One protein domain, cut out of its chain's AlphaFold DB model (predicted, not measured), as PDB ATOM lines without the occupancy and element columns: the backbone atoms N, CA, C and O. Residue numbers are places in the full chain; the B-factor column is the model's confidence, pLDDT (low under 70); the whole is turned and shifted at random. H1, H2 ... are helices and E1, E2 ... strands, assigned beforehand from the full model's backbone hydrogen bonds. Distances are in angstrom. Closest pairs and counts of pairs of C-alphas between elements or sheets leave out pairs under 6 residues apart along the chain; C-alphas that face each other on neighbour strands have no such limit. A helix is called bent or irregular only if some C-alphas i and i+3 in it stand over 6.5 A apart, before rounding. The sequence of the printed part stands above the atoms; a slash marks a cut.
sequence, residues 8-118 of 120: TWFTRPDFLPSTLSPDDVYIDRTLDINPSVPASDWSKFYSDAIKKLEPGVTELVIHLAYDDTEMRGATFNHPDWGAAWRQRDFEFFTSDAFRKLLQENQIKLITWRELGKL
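This is residues 8 to 118 of the 120 residues of an uncharacterized protein of Bacteriodetes bacterium 13_1_20CM_4_60_6 (UniProt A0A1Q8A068). A loose group of three helices, in which H2 packs by separate parts on H4 and on H5, lies beside one short pair of parallel strands, E1 and E2, near the middle of the model. H1 and H3 lie toward opposite ends of the longest axis, H6 touches no other helix, and residues 10 to 22, which include H1, stick out from the body. The printed part has 111 residues with six named helices and two named strands, in the order H1 E1 H2 E2 H3 H4 H5 H6, and the class is mostly helix although under half of the residues, 55, are in named elements. The whole is loose, with a radius of gyration of the C-alphas of 16.6 A and spans of 48 by 33 by 27 A.

The sheet is E1, residues 29 to 31, and E2, residues 58 to 60, parallel at 19 degrees. C-alphas 30 and 59 face each other at 4.7 A. N 31 and O 59 are within hydrogen-bond range at 2.8 A, as are N 59 and O 29 at 2.8 A. With H2, residues 39 to 51, they form a strand-helix-strand unit, two parallel neighbour strands with a helix between them in the chain, and its crossover is right-handed. Residues 39 to 43 of H2 touch residues 88 to 92 of H4, residues 83 to 94; the closest C-alphas, of Ser 43 and Phe 92, are 6.3 A apart, at a steep tilt of 39 degrees, the same way. Residues 47 to 51 of H2 touch H5, residues 96 to 104; the closest C-alphas, of Ser 47 and Leu 101, are 7.2 A apart, at a shallow tilt of 20 degrees, the same way. H3, residues 69 to 74, is close to H4 but not clearly touching; the closest C-alphas, of Arg 72 and Ala 83, are 5.3 A apart. H1, residues 16 to 19, and H6, residues 112 to 116, touch no helix. Every O i to N i+4 pair is within hydrogen-bond range in H3, H4, H5 and H6, and 7 of 9 are in H2; H1 is too short for such a pair.

H1 begins at C-alpha 16, (303.712, 289.618, 297.436). H2 is 19.8 A long from C-alpha 39, (286.064, 260.894, 284.115), and irregular: C-alphas 40 and 43 are 7.8 A apart. H4 is 16.4 A long and H5 12.2 A. H6 ends at C-alpha 116, (291.982, 295.916, 281.773).

The C-alphas farthest apart, of Ser 18 and Thr 69, are 49.4 A apart. The printed part has no cut. The link from H4 to H5 is tight, and no link is long. The mean pLDDT of the printed part is 90.0, and residues 8 to 18 are under 70.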
ATOM      1  N   THR A   8     296.942 282.667 294.758       58.81
ATOM      2  CA  THR A   8     297.075 281.225 295.021       58.81
ATOM      3  C   THR A   8     298.292 280.567 294.371       58.81
ATOM      4  O   THR A   8     298.742 279.539 294.872       58.81
ATOM      5  N   TRP A   9     298.863 281.144 293.308       50.03
ATOM      6  CA  TRP A   9     300.105 280.638 292.700       50.03
ATOM      7  C   TRP A   9     301.327 280.833 293.605       50.03
ATOM      8  O   TRP A   9     302.356 280.202 293.385       50.03
ATOM      9  N   PHE A  10     301.208 281.656 294.651       51.75
ATOM     10  CA  PHE A  10     302.312 282.065 295.517       51.75
ATOM     11  C   PHE A  10     302.081 281.702 296.980       51.75
ATOM     12  O   PHE A  10     302.502 282.417 297.885       51.75
ATOM     13  N   THR A  11     301.521 280.516 297.238       51.91
ATOM     14  CA  THR A  11     301.617 279.895 298.575       51.91
ATOM     15  C   THR A  11     303.072 279.657 299.035       51.91
ATOM     16  O   THR A  11     303.293 279.213 300.158       51.91
ATOM     17  N   ARG A  12     304.073 280.022 298.215       50.31
ATOM     18  CA  ARG A  12     305.420 280.466 298.612       50.31
ATOM     19  C   ARG A  12     305.860 281.578 297.642       50.31
ATOM     20  O   ARG A  12     305.719 281.324 296.444       50.31
ATOM     21  N   PRO A  13     306.434 282.735 298.044       51.31
ATOM     22  CA  PRO A  13     306.880 283.229 299.360       51.31
ATOM     23  C   PRO A  13     306.184 284.542 299.822       51.31
ATOM     24  O   PRO A  13     305.513 285.226 299.052       51.31
ATOM     25  N   ASP A  14     306.441 284.931 301.074       56.31
ATOM     26  CA  ASP A  14     305.877 286.062 301.849       56.31
ATOM     27  C   ASP A  14     306.039 287.489 301.268       56.31
ATOM     28  O   ASP A  14     305.728 288.473 301.938       56.31
ATOM     29  N   PHE A  15     306.538 287.653 300.041       59.47
ATOM     30  CA  PHE A  15     306.886 288.975 299.512       59.47
ATOM     31  C   PHE A  15     305.704 289.710 298.865       59.47
ATOM     32  O   PHE A  15     305.641 290.937 298.936       59.47
ATOM     33  N   LEU A  16     304.749 288.992 298.263       60.56
ATOM     34  CA  LEU A  16     303.712 289.618 297.436       60.56
ATOM     35  C   LEU A  16     302.782 290.583 298.183       60.56
ATOM     36  O   LEU A  16     302.554 291.672 297.657       60.56
ATOM     37  N   PRO A  17     302.274 290.273 299.394       64.12
ATOM     38  CA  PRO A  17     301.400 291.203 300.105       64.12
ATOM     39  C   PRO A  17     302.066 292.558 300.369       64.12
ATOM     40  O   PRO A  17     301.397 293.581 300.321       64.12
ATOM     41  N   SER A  18     303.385 292.568 300.604       69.44
ATOM     42  CA  SER A  18     304.157 293.792 300.859       69.44
ATOM     43  C   SER A  18     304.464 294.612 299.602       69.44
ATOM     44  O   SER A  18     304.787 295.791 299.710       69.44
ATOM     45  N   THR A  19     304.363 294.001 298.417       74.56
ATOM     46  CA  THR A  19     304.641 294.655 297.129       74.56
ATOM     47  C   THR A  19     303.393 295.174 296.420       74.56
ATOM     48  O   THR A  19     303.537 295.898 295.440       74.56
ATOM     49  N   LEU A  20     302.193 294.799 296.881       76.50
ATOM     50  CA  LEU A  20     300.930 295.219 296.274       76.50
ATOM     51  C   LEU A  20     300.493 296.595 296.798       76.50
ATOM     52  O   LEU A  20     300.382 296.816 298.005       76.50
ATOM     53  N   SER A  21     300.201 297.505 295.876       79.69
ATOM     54  CA  SER A  21     299.510 298.768 296.132       79.69
ATOM     55  C   SER A  21     298.005 298.530 296.327       79.69
ATOM     56  O   SER A  21     297.447 297.617 295.712       79.69
ATOM     57  N   PRO A  22     297.295 299.368 297.110       77.31
ATOM     58  CA  PRO A  22     295.831 299.353 297.162       77.31
ATOM     59  C   PRO A  22     295.141 299.482 295.794       77.31
ATOM     60  O   PRO A  22     294.012 299.020 295.645       77.31
ATOM     61  N   ASP A  23     295.813 300.089 294.812       80.44
ATOM     62  CA  ASP A  23     295.292 300.294 293.454       80.44
ATOM     63  C   ASP A  23     295.623 299.137 292.488       80.44
ATOM     64  O   ASP A  23     295.218 299.172 291.322       80.44
ATOM     65  N   ASP A  24     296.356 298.111 292.935       81.12
ATOM     66  CA  ASP A  24     296.733 296.992 292.073       81.12
ATOM     67  C   ASP A  24     295.542 296.070 291.791       81.12
ATOM     68  O   ASP A  24     294.857 295.579 292.690       81.12
ATOM     69  N   VAL A  25     295.337 295.768 290.508       81.81
ATOM     70  CA  VAL A  25     294.338 294.800 290.045       81.81
ATOM     71  C   VAL A  25     294.987 293.419 289.970       81.81
ATOM     72  O   VAL A  25     295.893 293.201 289.165       81.81
ATOM     73  N   TYR A  26     294.509 292.465 290.771       81.88
ATOM     74  CA  TYR A  26     295.030 291.095 290.814       81.88
ATOM     75  C   TYR A  26     293.913 290.044 290.810       81.88
ATOM     76  O   TYR A  26     292.748 290.335 291.072       81.88
ATOM     77  N   ILE A  27     294.291 288.798 290.516       86.50
ATOM     78  CA  ILE A  27     293.411 287.627 290.606       86.50
ATOM     79  C   ILE A  27     293.511 287.047 292.024       86.50
ATOM     80  O   ILE A  27     294.613 286.767 292.507       86.50
ATOM     81  N   ASP A  28     292.378 286.854 292.703       88.00
ATOM     82  CA  ASP A  28     292.355 286.320 294.069       88.00
ATOM     83  C   ASP A  28     292.728 284.841 294.098       88.00
ATOM     84  O   ASP A  28     293.501 284.405 294.951       88.00
ATOM     85  N   ARG A  29     292.171 284.058 293.172       90.56
ATOM     86  CA  ARG A  29     292.276 282.597 293.168       90.56
ATOM     87  C   ARG A  29     292.359 282.051 291.752       90.56
ATOM     88  O   ARG A  29     291.749 282.590 290.837       90.56
ATOM     89  N   THR A  30     293.057 280.938 291.599       91.31
ATOM     90  CA  THR A  30     293.031 280.113 290.390       91.31
ATOM     91  C   THR A  30     292.534 278.726 290.715       91.31
ATOM     92  O   THR A  30     292.941 278.150 291.725       91.31
ATOM     93  N   LEU A  31     291.716 278.175 289.831       91.75
ATOM     94  CA  LEU A  31     291.228 276.813 289.916       91.75
ATOM     95  C   LEU A  31     291.519 276.089 288.605       91.75
ATOM     96  O   LEU A  31     291.329 276.650 287.531       91.75
ATOM     97  N   ASP A  32     291.965 274.846 288.713       91.00
ATOM     98  CA  ASP A  32     292.137 273.923 287.596       91.00
ATOM     99  C   ASP A  32     291.729 272.523 288.073       91.00
ATOM    100  O   ASP A  32     291.790 272.220 289.273       91.00
ATOM    101  N   ILE A  33     291.271 271.685 287.152       93.44
ATOM    102  CA  ILE A  33     290.961 270.291 287.444       93.44
ATOM    103  C   ILE A  33     292.242 269.453 287.376       93.44
ATOM    104  O   ILE A  33     293.058 269.580 286.469       93.44
ATOM    105  N   ASN A  34     292.439 268.595 288.376       89.69
ATOM    106  CA  ASN A  34     293.645 267.779 288.499       89.69
ATOM    107  C   ASN A  34     293.474 266.416 287.798       89.69
ATOM    108  O   ASN A  34     292.386 265.839 287.895       89.69
ATOM    109  N   PRO A  35     294.536 265.819 287.214       92.12
ATOM    110  CA  PRO A  35     294.470 264.496 286.583       92.12
ATOM    111  C   PRO A  35     293.963 263.345 287.458       92.12
ATOM    112  O   PRO A  35     293.522 262.323 286.943       92.12
ATOM    113  N   SER A  36     293.976 263.498 288.785       94.25
ATOM    114  CA  SER A  36     293.420 262.492 289.696       94.25
ATOM    115  C   SER A  36     291.891 262.401 289.679       94.25
ATOM    116  O   SER A  36     291.352 261.494 290.308       94.25
ATOM    117  N   VAL A  37     291.177 263.352 289.060       95.75
ATOM    118  CA  VAL A  37     289.708 263.337 289.008       95.75
ATOM    119  C   VAL A  37     289.241 262.315 287.963       95.75
ATOM    120  O   VAL A  37     289.562 262.461 286.781       95.75
ATOM    121  N   PRO A  38     288.460 261.290 288.353       95.81
ATOM    122  CA  PRO A  38     287.933 260.317 287.404       95.81
ATOM    123  C   PRO A  38     287.004 260.961 286.373       95.81
ATOM    124  O   PRO A  38     286.291 261.922 286.662       95.81
ATOM    125  N   ALA A  39     286.931 260.378 285.174       95.06
ATOM    126  CA  ALA A  39     286.064 260.894 284.115       95.06
ATOM    127  C   ALA A  39     284.577 260.935 284.490       95.06
ATOM    128  O   ALA A  39     283.880 261.860 284.081       95.06
ATOM    129  N   SER A  40     284.108 259.992 285.310       96.69
ATOM    130  CA  SER A  40     282.732 259.965 285.819       96.69
ATOM    131  C   SER A  40     282.398 261.132 286.749       96.69
ATOM    132  O   SER A  40     281.230 261.489 286.888       96.69
ATOM    133  N   ASP A  41     283.409 261.739 287.370       97.62
ATOM    134  CA  ASP A  41     283.230 262.726 288.433       97.62
ATOM    135  C   ASP A  41     283.400 264.163 287.927       97.62
ATOM    136  O   ASP A  41     283.317 265.104 288.713       97.62
ATOM    137  N   TRP A  42     283.589 264.355 286.617       96.50
ATOM    138  CA  TRP A  42     283.907 265.647 286.000       96.50
ATOM    139  C   TRP A  42     282.906 266.746 286.365       96.50
ATOM    140  O   TRP A  42     283.250 267.762 286.972       96.50
ATOM    141  N   SER A  43     281.625 266.495 286.084       96.81
ATOM    142  CA  SER A  43     280.548 267.438 286.384       96.81
ATOM    143  C   SER A  43     280.404 267.684 287.881       96.81
ATOM    144  O   SER A  43     280.101 268.804 288.294       96.81
ATOM    145  N   LYS A  44     280.636 266.657 288.710       97.88
ATOM    146  CA  LYS A  44     280.580 266.784 290.169       97.88
ATOM    147  C   LYS A  44     281.715 267.666 290.683       97.88
ATOM    148  O   LYS A  44     281.442 268.572 291.466       97.88
ATOM    149  N   PHE A  45     282.944 267.440 290.221       97.56
ATOM    150  CA  PHE A  45     284.104 268.242 290.589       97.56
ATOM    151  C   PHE A  45     283.848 269.723 290.312       97.56
ATOM    152  O   PHE A  45     283.919 270.535 291.234       97.56
ATOM    153  N   TYR A  46     283.478 270.073 289.076       98.00
ATOM    154  CA  TYR A  46     283.252 271.474 288.729       98.00
ATOM    155  C   TYR A  46     282.047 272.069 289.454       98.00
ATOM    156  O   TYR A  46     282.119 273.205 289.917       98.00
ATOM    157  N   SER A  47     280.959 271.313 289.619       98.06
ATOM    158  CA  SER A  47     279.800 271.785 290.383       98.06
ATOM    159  C   SER A  47     280.166 272.112 291.831       98.06
ATOM    160  O   SER A  47     279.770 273.156 292.346       98.06
ATOM    161  N   ASP A  48     280.928 271.237 292.488       98.06
ATOM    162  CA  ASP A  48     281.370 271.437 293.867       98.06
ATOM    163  C   ASP A  48     282.371 272.594 293.976       98.06
ATOM    164  O   ASP A  48     282.301 273.368 294.928       98.06
ATOM    165  N   ALA A  49     283.278 272.726 293.006       96.94
ATOM    166  CA  ALA A  49     284.235 273.823 292.918       96.94
ATOM    167  C   ALA A  49     283.530 275.183 292.789       96.94
ATOM    168  O   ALA A  49     283.803 276.102 293.558       96.94
ATOM    169  N   ILE A  50     282.573 275.287 291.862       97.56
ATOM    170  CA  ILE A  50     281.805 276.507 291.584       97.56
ATOM    171  C   ILE A  50     280.980 276.935 292.806       97.56
ATOM    172  O   ILE A  50     280.975 278.109 293.167       97.56
ATOM    173  N   LYS A  51     280.330 275.985 293.488       97.81
ATOM    174  CA  LYS A  51     279.544 276.256 294.708       97.81
ATOM    175  C   LYS A  51     280.388 276.718 295.898       97.81
ATOM    176  O   LYS A  51     279.847 277.274 296.846       97.81
ATOM    177  N   LYS A  52     281.695 276.449 295.878       96.88
ATOM    178  CA  LYS A  52     282.640 276.813 296.943       96.88
ATOM    179  C   LYS A  52     283.441 278.075 296.622       96.88
ATOM    180  O   LYS A  52     284.352 278.410 297.375       96.88
ATOM    181  N   LEU A  53     283.145 278.768 295.519       96.25
ATOM    182  CA  LEU A  53     283.809 280.030 295.217       96.25
ATOM    183  C   LEU A  53     283.484 281.070 296.294       96.25
ATOM    184  O   LEU A  53     282.329 281.380 296.562       96.25
ATOM    185  N   GLU A  54     284.525 281.636 296.894       93.56
ATOM    186  CA  GLU A  54     284.414 282.768 297.814       93.56
ATOM    187  C   GLU A  54     284.289 284.096 297.036       93.56
ATOM    188  O   GLU A  54     284.668 284.149 295.855       93.56
ATOM    189  N   PRO A  55     283.846 285.197 297.671       94.19
ATOM    190  CA  PRO A  55     283.840 286.527 297.059       94.19
ATOM    191  C   PRO A  55     285.223 286.966 296.551       94.19
ATOM    192  O   PRO A  55     286.226 286.786 297.238       94.19
ATOM    193  N   GLY A  56     285.282 287.533 295.343       91.31
ATOM    194  CA  GLY A  56     286.520 287.964 294.680       91.31
ATOM    195  C   GLY A  56     286.582 287.533 293.212       91.31
ATOM    196  O   GLY A  56     285.594 287.045 292.658       91.31
ATOM    197  N   VAL A  57     287.743 287.700 292.580       92.00
ATOM    198  CA  VAL A  57     288.005 287.288 291.195       92.00
ATOM    199  C   VAL A  57     288.722 285.940 291.185       92.00
ATOM    200  O   VAL A  57     289.875 285.830 291.599       92.00
ATOM    201  N   THR A  58     288.045 284.908 290.681       94.62
ATOM    202  CA  THR A  58     288.649 283.588 290.448       94.62
ATOM    203  C   THR A  58     288.879 283.363 288.956       94.62
ATOM    204  O   THR A  58     287.954 283.503 288.160       94.62
ATOM    205  N   GLU A  59     290.096 282.976 288.586       94.50
ATOM    206  CA  GLU A  59     290.425 282.450 287.263       94.50
ATOM    207  C   GLU A  59     290.237 280.928 287.260       94.50
ATOM    208  O   GLU A  59     290.878 280.208 288.021       94.50
ATOM    209  N   LEU A  60     289.344 280.428 286.412       94.62
ATOM    210  CA  LEU A  60     289.135 278.997 286.206       94.62
ATOM    211  C   LEU A  60     289.774 278.594 284.876       94.62
ATOM    212  O   LEU A  60     289.355 279.077 283.823       94.62
ATOM    213  N   VAL A  61     290.782 277.727 284.926       94.12
ATOM    214  CA  VAL A  61     291.478 277.219 283.740       94.12
ATOM    215  C   VAL A  61     290.727 276.000 283.210       94.12
ATOM    216  O   VAL A  61     290.412 275.079 283.960       94.12
ATOM    217  N   ILE A  62     290.393 276.026 281.918       95.38
ATOM    218  CA  ILE A  62     289.606 274.993 281.229       95.38
ATOM    219  C   ILE A  62     290.182 274.770 279.833       95.38
ATOM    220  O   ILE A  62     290.735 275.696 279.232       95.38
ATOM    221  N   HIS A  63     290.019 273.570 279.286       95.06
ATOM    222  CA  HIS A  63     290.540 273.211 277.971       95.06
ATOM    223  C   HIS A  63     289.391 272.774 277.069       95.06
ATOM    224  O   HIS A  63     288.890 271.676 277.209       95.06
ATOM    225  N   LEU A  64     288.965 273.600 276.116       96.44
ATOM    226  CA  LEU A  64     287.797 273.291 275.283       96.44
ATOM    227  C   LEU A  64     288.222 272.805 273.896       96.44
ATOM    228  O   LEU A  64     288.968 273.497 273.209       96.44
ATOM    229  N   ALA A  65     287.734 271.637 273.485       97.31
ATOM    230  CA  ALA A  65     287.832 271.111 272.123       97.31
ATOM    231  C   ALA A  65     286.931 269.883 271.966       97.31
ATOM    232  O   ALA A  65     286.560 269.262 272.961       97.31
ATOM    233  N   TYR A  66     286.647 269.506 270.722       98.25
ATOM    234  CA  TYR A  66     286.024 268.222 270.434       98.25
ATOM    235  C   TYR A  66     287.038 267.073 270.526       98.25
ATOM    236  O   TYR A  66     288.211 267.243 270.188       98.25
ATOM    237  N   ASP A  67     286.589 265.892 270.953       97.69
ATOM    238  CA  ASP A  67     287.368 264.647 270.863       97.69
ATOM    239  C   ASP A  67     287.267 264.041 269.454       97.69
ATOM    240  O   ASP A  67     286.671 262.984 269.231       97.69
ATOM    241  N   ASP A  68     287.827 264.754 268.479       97.88
ATOM    242  CA  ASP A  68     287.866 264.350 267.077       97.88
ATOM    243  C   ASP A  68     289.256 263.860 266.638       97.88
ATOM    244  O   ASP A  68     290.226 263.827 267.402       97.88
ATOM    245  N   THR A  69     289.355 263.428 265.379       97.94
ATOM    246  CA  THR A  69     290.602 262.913 264.798       97.94
ATOM    247  C   THR A  69     291.744 263.926 264.866       97.94
ATOM    248  O   THR A  69     292.885 263.533 265.112       97.94
ATOM    249  N   GLU A  70     291.458 265.214 264.663       97.12
ATOM    250  CA  GLU A  70     292.473 266.266 264.692       97.12
ATOM    251  C   GLU A  70     293.017 266.436 266.110       97.12
ATOM    252  O   GLU A  70     294.229 266.356 266.322       97.12
ATOM    253  N   MET A  71     292.135 266.572 267.103       97.19
ATOM    254  CA  MET A  71     292.541 266.768 268.492       97.19
ATOM    255  C   MET A  71     293.241 265.533 269.072       97.19
ATOM    256  O   MET A  71     294.228 265.667 269.803       97.19
ATOM    257  N   ARG A  72     292.796 264.321 268.710       97.12
ATOM    258  CA  ARG A  72     293.482 263.065 269.067       97.12
ATOM    259  C   ARG A  72     294.885 262.996 268.473       97.12
ATOM    260  O   ARG A  72     295.809 262.583 269.166       97.12
ATOM    261  N   GLY A  73     295.058 263.434 267.225       96.81
ATOM    262  CA  GLY A  73     296.372 263.530 266.588       96.81
ATOM    263  C   GLY A  73     297.269 264.565 267.269       96.81
ATOM    264  O   GLY A  73     298.416 264.267 267.598       96.81
ATOM    265  N   ALA A  74     296.731 265.753 267.554       95.75
ATOM    266  CA  ALA A  74     297.471 266.844 268.188       95.75
ATOM    267  C   ALA A  74     297.929 266.508 269.617       95.75
ATOM    268  O   ALA A  74     298.929 267.047 270.088       95.75
ATOM    269  N   THR A  75     297.211 265.617 270.310       95.94
ATOM    270  CA  THR A  75     297.450 265.289 271.728       95.94
ATOM    271  C   THR A  75     297.743 263.814 271.992       95.94
ATOM    272  O   THR A  75     297.601 263.349 273.118       95.94
ATOM    273  N   PHE A  76     298.211 263.077 270.979       91.62
ATOM    274  CA  PHE A  76     298.344 261.614 271.029       91.62
ATOM    275  C   PHE A  76     299.182 261.073 272.206       91.62
ATOM    276  O   PHE A  76     298.955 259.949 272.643       91.62
ATOM    277  N   ASN A  77     300.138 261.856 272.723       92.12
ATOM    278  CA  ASN A  77     301.007 261.490 273.851       92.12
ATOM    279  C   ASN A  77     300.772 262.353 275.106       92.12
ATOM    280  O   ASN A  77     301.647 262.489 275.958       92.12
ATOM    281  N   HIS A  78     299.597 262.972 275.196       86.12
ATOM    282  CA  HIS A  78     299.168 263.806 276.315       86.12
ATOM    283  C   HIS A  78     297.813 263.290 276.819       86.12
ATOM    284  O   HIS A  78     296.777 263.831 276.434       86.12
ATOM    285  N   PRO A  79     297.789 262.199 277.613       80.25
ATOM    286  CA  PRO A  79     296.540 261.656 278.149       80.25
ATOM    287  C   PRO A  79     295.856 262.655 279.095       80.25
ATOM    288  O   PRO A  79     294.639 262.846 279.028       80.25
ATOM    289  N   ASP A  80     296.652 263.355 279.906       88.56
ATOM    290  CA  ASP A  80     296.210 264.504 280.689       88.56
ATOM    291  C   ASP A  80     296.091 265.723 279.782       88.56
ATOM    292  O   ASP A  80     296.944 265.958 278.922       88.56
ATOM    293  N   TRP A  81     295.006 266.480 279.950       90.88
ATOM    294  CA  TRP A  81     294.640 267.560 279.032       90.88
ATOM    295  C   TRP A  81     294.590 267.100 277.563       90.88
ATOM    296  O   TRP A  81     294.848 267.893 276.662       90.88
ATOM    297  N   GLY A  82     294.298 265.822 277.297       95.19
ATOM    298  CA  GLY A  82     294.150 265.251 275.953       95.19
ATOM    299  C   GLY A  82     292.780 265.508 275.323       95.19
ATOM    300  O   GLY A  82     291.932 266.197 275.889       95.19
ATOM    301  N   ALA A  83     292.523 264.934 274.149       97.25
ATOM    302  CA  ALA A  83     291.263 265.119 273.418       97.25
ATOM    303  C   ALA A  83     290.004 264.793 274.253       97.25
ATOM    304  O   ALA A  83     289.124 265.639 274.406       97.25
ATOM    305  N   ALA A  84     289.966 263.629 274.911       96.31
ATOM    306  CA  ALA A  84     288.847 263.232 275.771       96.31
ATOM    307  C   ALA A  84     288.679 264.116 277.024       96.31
ATOM    308  O   ALA A  84     287.585 264.240 277.568       96.31
ATOM    309  N   TRP A  85     289.755 264.727 277.526       96.56
ATOM    310  CA  TRP A  85     289.666 265.738 278.585       96.56
ATOM    311  C   TRP A  85     288.968 266.987 278.071       96.56
ATOM    312  O   TRP A  85     288.007 267.454 278.677       96.56
ATOM    313  N   ARG A  86     289.414 267.481 276.913       97.00
ATOM    314  CA  ARG A  86     288.875 268.703 276.327       97.00
ATOM    315  C   ARG A  86     287.400 268.600 275.959       97.00
ATOM    316  O   ARG A  86     286.657 269.563 276.130       97.00
ATOM    317  N   GLN A  87     286.980 267.417 275.516       98.06
ATOM    318  CA  GLN A  87     285.578 267.112 275.253       98.06
ATOM    319  C   GLN A  87     284.732 267.204 276.526       98.06
ATOM    320  O   GLN A  87     283.668 267.815 276.503       98.06
ATOM    321  N   ARG A  88     285.208 266.657 277.650       97.81
ATOM    322  CA  ARG A  88     284.478 266.709 278.928       97.81
ATOM    323  C   ARG A  88     284.364 268.134 279.471       97.81
ATOM    324  O   ARG A  88     283.307 268.511 279.976       97.81
ATOM    325  N   ASP A  89     285.420 268.935 279.335       97.69
ATOM    326  CA  ASP A  89     285.364 270.368 279.649       97.69
ATOM    327  C   ASP A  89     284.341 271.065 278.743       97.69
ATOM    328  O   ASP A  89     283.456 271.767 279.234       97.69
ATOM    329  N   PHE A  90     284.405 270.833 277.428       98.38
ATOM    330  CA  PHE A  90     283.450 271.394 276.473       98.38
ATOM    331  C   PHE A  90     282.001 271.060 276.841       98.38
ATOM    332  O   PHE A  90     281.169 271.964 276.938       98.38
ATOM    333  N   GLU A  91     281.698 269.792 277.107       98.50
ATOM    334  CA  GLU A  91     280.362 269.335 277.497       98.50
ATOM    335  C   GLU A  91     279.876 270.009 278.781       98.50
ATOM    336  O   GLU A  91     278.747 270.501 278.826       98.50
ATOM    337  N   PHE A  92     280.718 270.097 279.816       98.38
ATOM    338  CA  PHE A  92     280.327 270.738 281.069       98.38
ATOM    339  C   PHE A  92     280.096 272.245 280.892       98.38
ATOM    340  O   PHE A  92     279.021 272.745 281.231       98.38
ATOM    341  N   PHE A  93     281.063 272.979 280.332       98.00
ATOM    342  CA  PHE A  93     281.025 274.447 280.268       98.00
ATOM    343  C   PHE A  93     280.053 275.003 279.223       98.00
ATOM    344  O   PHE A  93     279.705 276.184 279.275       98.00
ATOM    345  N   THR A  94     279.571 274.169 278.299       97.81
ATOM    346  CA  THR A  94     278.497 274.542 277.363       97.81
ATOM    347  C   THR A  94     277.104 274.101 277.823       97.81
ATOM    348  O   THR A  94     276.112 274.529 277.230       97.81
ATOM    349  N   SER A  95     277.005 273.318 278.907       98.38
ATOM    350  CA  SER A  95     275.742 272.763 279.412       98.38
ATOM    351  C   SER A  95     274.814 273.788 280.074       98.38
ATOM    352  O   SER A  95     275.238 274.797 280.651       98.38
ATOM    353  N   ASP A  96     273.521 273.461 280.106       98.44
ATOM    354  CA  ASP A  96     272.529 274.192 280.905       98.44
ATOM    355  C   ASP A  96     272.795 274.082 282.413       98.44
ATOM    356  O   ASP A  96     272.502 275.011 283.168       98.44
ATOM    357  N   ALA A  97     273.399 272.976 282.861       97.00
ATOM    358  CA  ALA A  97     273.766 272.783 284.261       97.00
ATOM    359  C   ALA A  97     274.792 273.829 284.719       97.00
ATOM    360  O   ALA A  97     274.615 274.434 285.777       97.00
ATOM    361  N   PHE A  98     275.816 274.107 283.906       98.19
ATOM    362  CA  PHE A  98     276.787 275.160 284.199       98.19
ATOM    363  C   PHE A  98     276.133 276.547 284.232       98.19
ATOM    364  O   PHE A  98     276.342 277.304 285.179       98.19
ATOM    365  N   ARG A  99     275.260 276.860 283.265       98.38
ATOM    366  CA  ARG A  99     274.512 278.134 283.248       98.38
ATOM    367  C   ARG A  99     273.682 278.324 284.518       98.38
ATOM    368  O   ARG A  99     273.691 279.406 285.103       98.38
ATOM    369  N   LYS A 100     273.002 277.265 284.964       98.44
ATOM    370  CA  LYS A 100     272.211 277.267 286.197       98.44
ATOM    371  C   LYS A 100     273.086 277.460 287.437       98.44
ATOM    372  O   LYS A 100     272.741 278.275 288.285       98.44
ATOM    373  N   LEU A 101     274.245 276.798 287.509       98.25
ATOM    374  CA  LEU A 101     275.201 276.994 288.605       98.25
ATOM    375  C   LEU A 101     275.658 278.451 288.717       98.25
ATOM    376  O   LEU A 101     275.720 278.973 289.829       98.25
ATOM    377  N   LEU A 102     275.943 279.120 287.595       98.19
ATOM    378  CA  LEU A 102     276.318 280.537 287.614       98.19
ATOM    379  C   LEU A 102     275.201 281.409 288.201       98.19
ATOM    380  O   LEU A 102     275.467 282.259 289.049       98.19
ATOM    381  N   GLN A 103     273.955 281.172 287.785       98.19
ATOM    382  CA  GLN A 103     272.791 281.923 288.263       98.19
ATOM    383  C   GLN A 103     272.528 281.693 289.757       98.19
ATOM    384  O   GLN A 103     272.393 282.656 290.509       98.19
ATOM    385  N   GLU A 104     272.494 280.433 290.196       98.19
ATOM    386  CA  GLU A 104     272.195 280.059 291.585       98.19
ATOM    387  C   GLU A 104     273.248 280.563 292.576       98.19
ATOM    388  O   GLU A 104     272.907 280.924 293.700       98.19
ATOM    389  N   ASN A 105     274.515 280.630 292.157       97.81
ATOM    390  CA  ASN A 105     275.624 281.082 293.001       97.81
ATOM    391  C   ASN A 105     275.987 282.561 292.771       97.81
ATOM    392  O   ASN A 105     276.995 283.028 293.293       97.81
ATOM    393  N   GLN A 106     275.178 283.307 292.003       97.50
ATOM    394  CA  GLN A 106     275.374 284.737 291.709       97.50
ATOM    395  C   GLN A 106     276.750 285.065 291.099       97.50
ATOM    396  O   GLN A 106     277.312 286.143 291.314       97.50
ATOM    397  N   ILE A 107     277.291 284.142 290.306       97.69
ATOM    398  CA  ILE A 107     278.603 284.283 289.679       97.69
ATOM    399  C   ILE A 107     278.465 285.093 288.396       97.69
ATOM    400  O   ILE A 107     277.641 284.801 287.528       97.69
ATOM    401  N   LYS A 108     279.326 286.098 288.255       96.75
ATOM    402  CA  LYS A 108     279.427 286.915 287.046       96.75
ATOM    403  C   LYS A 108     280.678 286.519 286.281       96.75
ATOM    404  O   LYS A 108     281.783 286.639 286.803       96.75
ATOM    405  N   LEU A 109     280.500 286.074 285.041       96.19
ATOM    406  CA  LEU A 109     281.617 285.931 284.116       96.19
ATOM    407  C   LEU A 109     282.061 287.324 283.676       96.19
ATOM    408  O   LEU A 109     281.232 288.148 283.290       96.19
ATOM    409  N   ILE A 110     283.364 287.567 283.741       94.06
ATOM    410  CA  ILE A 110     283.997 288.818 283.328       94.06
ATOM    411  C   ILE A 110     285.086 288.522 282.305       94.06
ATOM    412  O   ILE A 110     285.629 287.419 282.236       94.06
ATOM    413  N   THR A 111     285.423 289.521 281.506       92.44
ATOM    414  CA  THR A 111     286.456 289.430 280.478       92.44
ATOM    415  C   THR A 111     287.736 290.134 280.911       92.44
ATOM    416  O   THR A 111     287.722 291.130 281.635       92.44
ATOM    417  N   TRP A 112     288.870 289.701 280.354       90.38
ATOM    418  CA  TRP A 112     290.142 290.419 280.493       90.38
ATOM    419  C   TRP A 112     290.064 291.875 280.021       90.38
ATOM    420  O   TRP A 112     290.776 292.731 280.536       90.38
ATOM    421  N   ARG A 113     289.183 292.177 279.058       91.50
ATOM    422  CA  ARG A 113     288.946 293.545 278.589       91.50
ATOM    423  C   ARG A 113     288.294 294.408 279.667       91.50
ATOM    424  O   ARG A 113     288.623 295.582 279.759       91.50
ATOM    425  N   GLU A 114     287.367 293.862 280.448       90.94
ATOM    426  CA  GLU A 114     286.739 294.579 281.563       90.94
ATOM    427  C   GLU A 114     287.727 294.800 282.704       90.94
ATOM    428  O   GLU A 114     287.829 295.925 283.183       90.94
ATOM    429  N   LEU A 115     288.519 293.782 283.055       87.94
ATOM    430  CA  LEU A 115     289.598 293.925 284.039       87.94
ATOM    431  C   LEU A 115     290.640 294.960 283.599       87.94
ATOM    432  O   LEU A 115     291.051 295.801 284.390       87.94
ATOM    433  N   GLY A 116     291.021 294.959 282.320       86.94
ATOM    434  CA  GLY A 116     291.982 295.916 281.773       86.94
ATOM    435  C   GLY A 116     291.529 297.376 281.852       86.94
ATOM    436  O   GLY A 116     292.378 298.253 281.907       86.94
ATOM    437  N   LYS A 117     290.219 297.658 281.914       89.31
ATOM    438  CA  LYS A 117     289.701 299.026 282.122       89.31
ATOM    439  C   LYS A 117     289.940 299.553 283.541       89.31
ATOM    440  O   LYS A 117     289.777 300.748 283.762       89.31
ATOM    441  N   LEU A 118     290.263 298.674 284.493       85.88
ATOM    442  CA  LEU A 118     290.576 299.038 285.878       85.88
ATOM    443  C   LEU A 118     292.054 299.411 286.054       85.88
ATOM    444  O   LEU A 118     292.404 300.077 287.023       85.88
TER     445      LEU A 118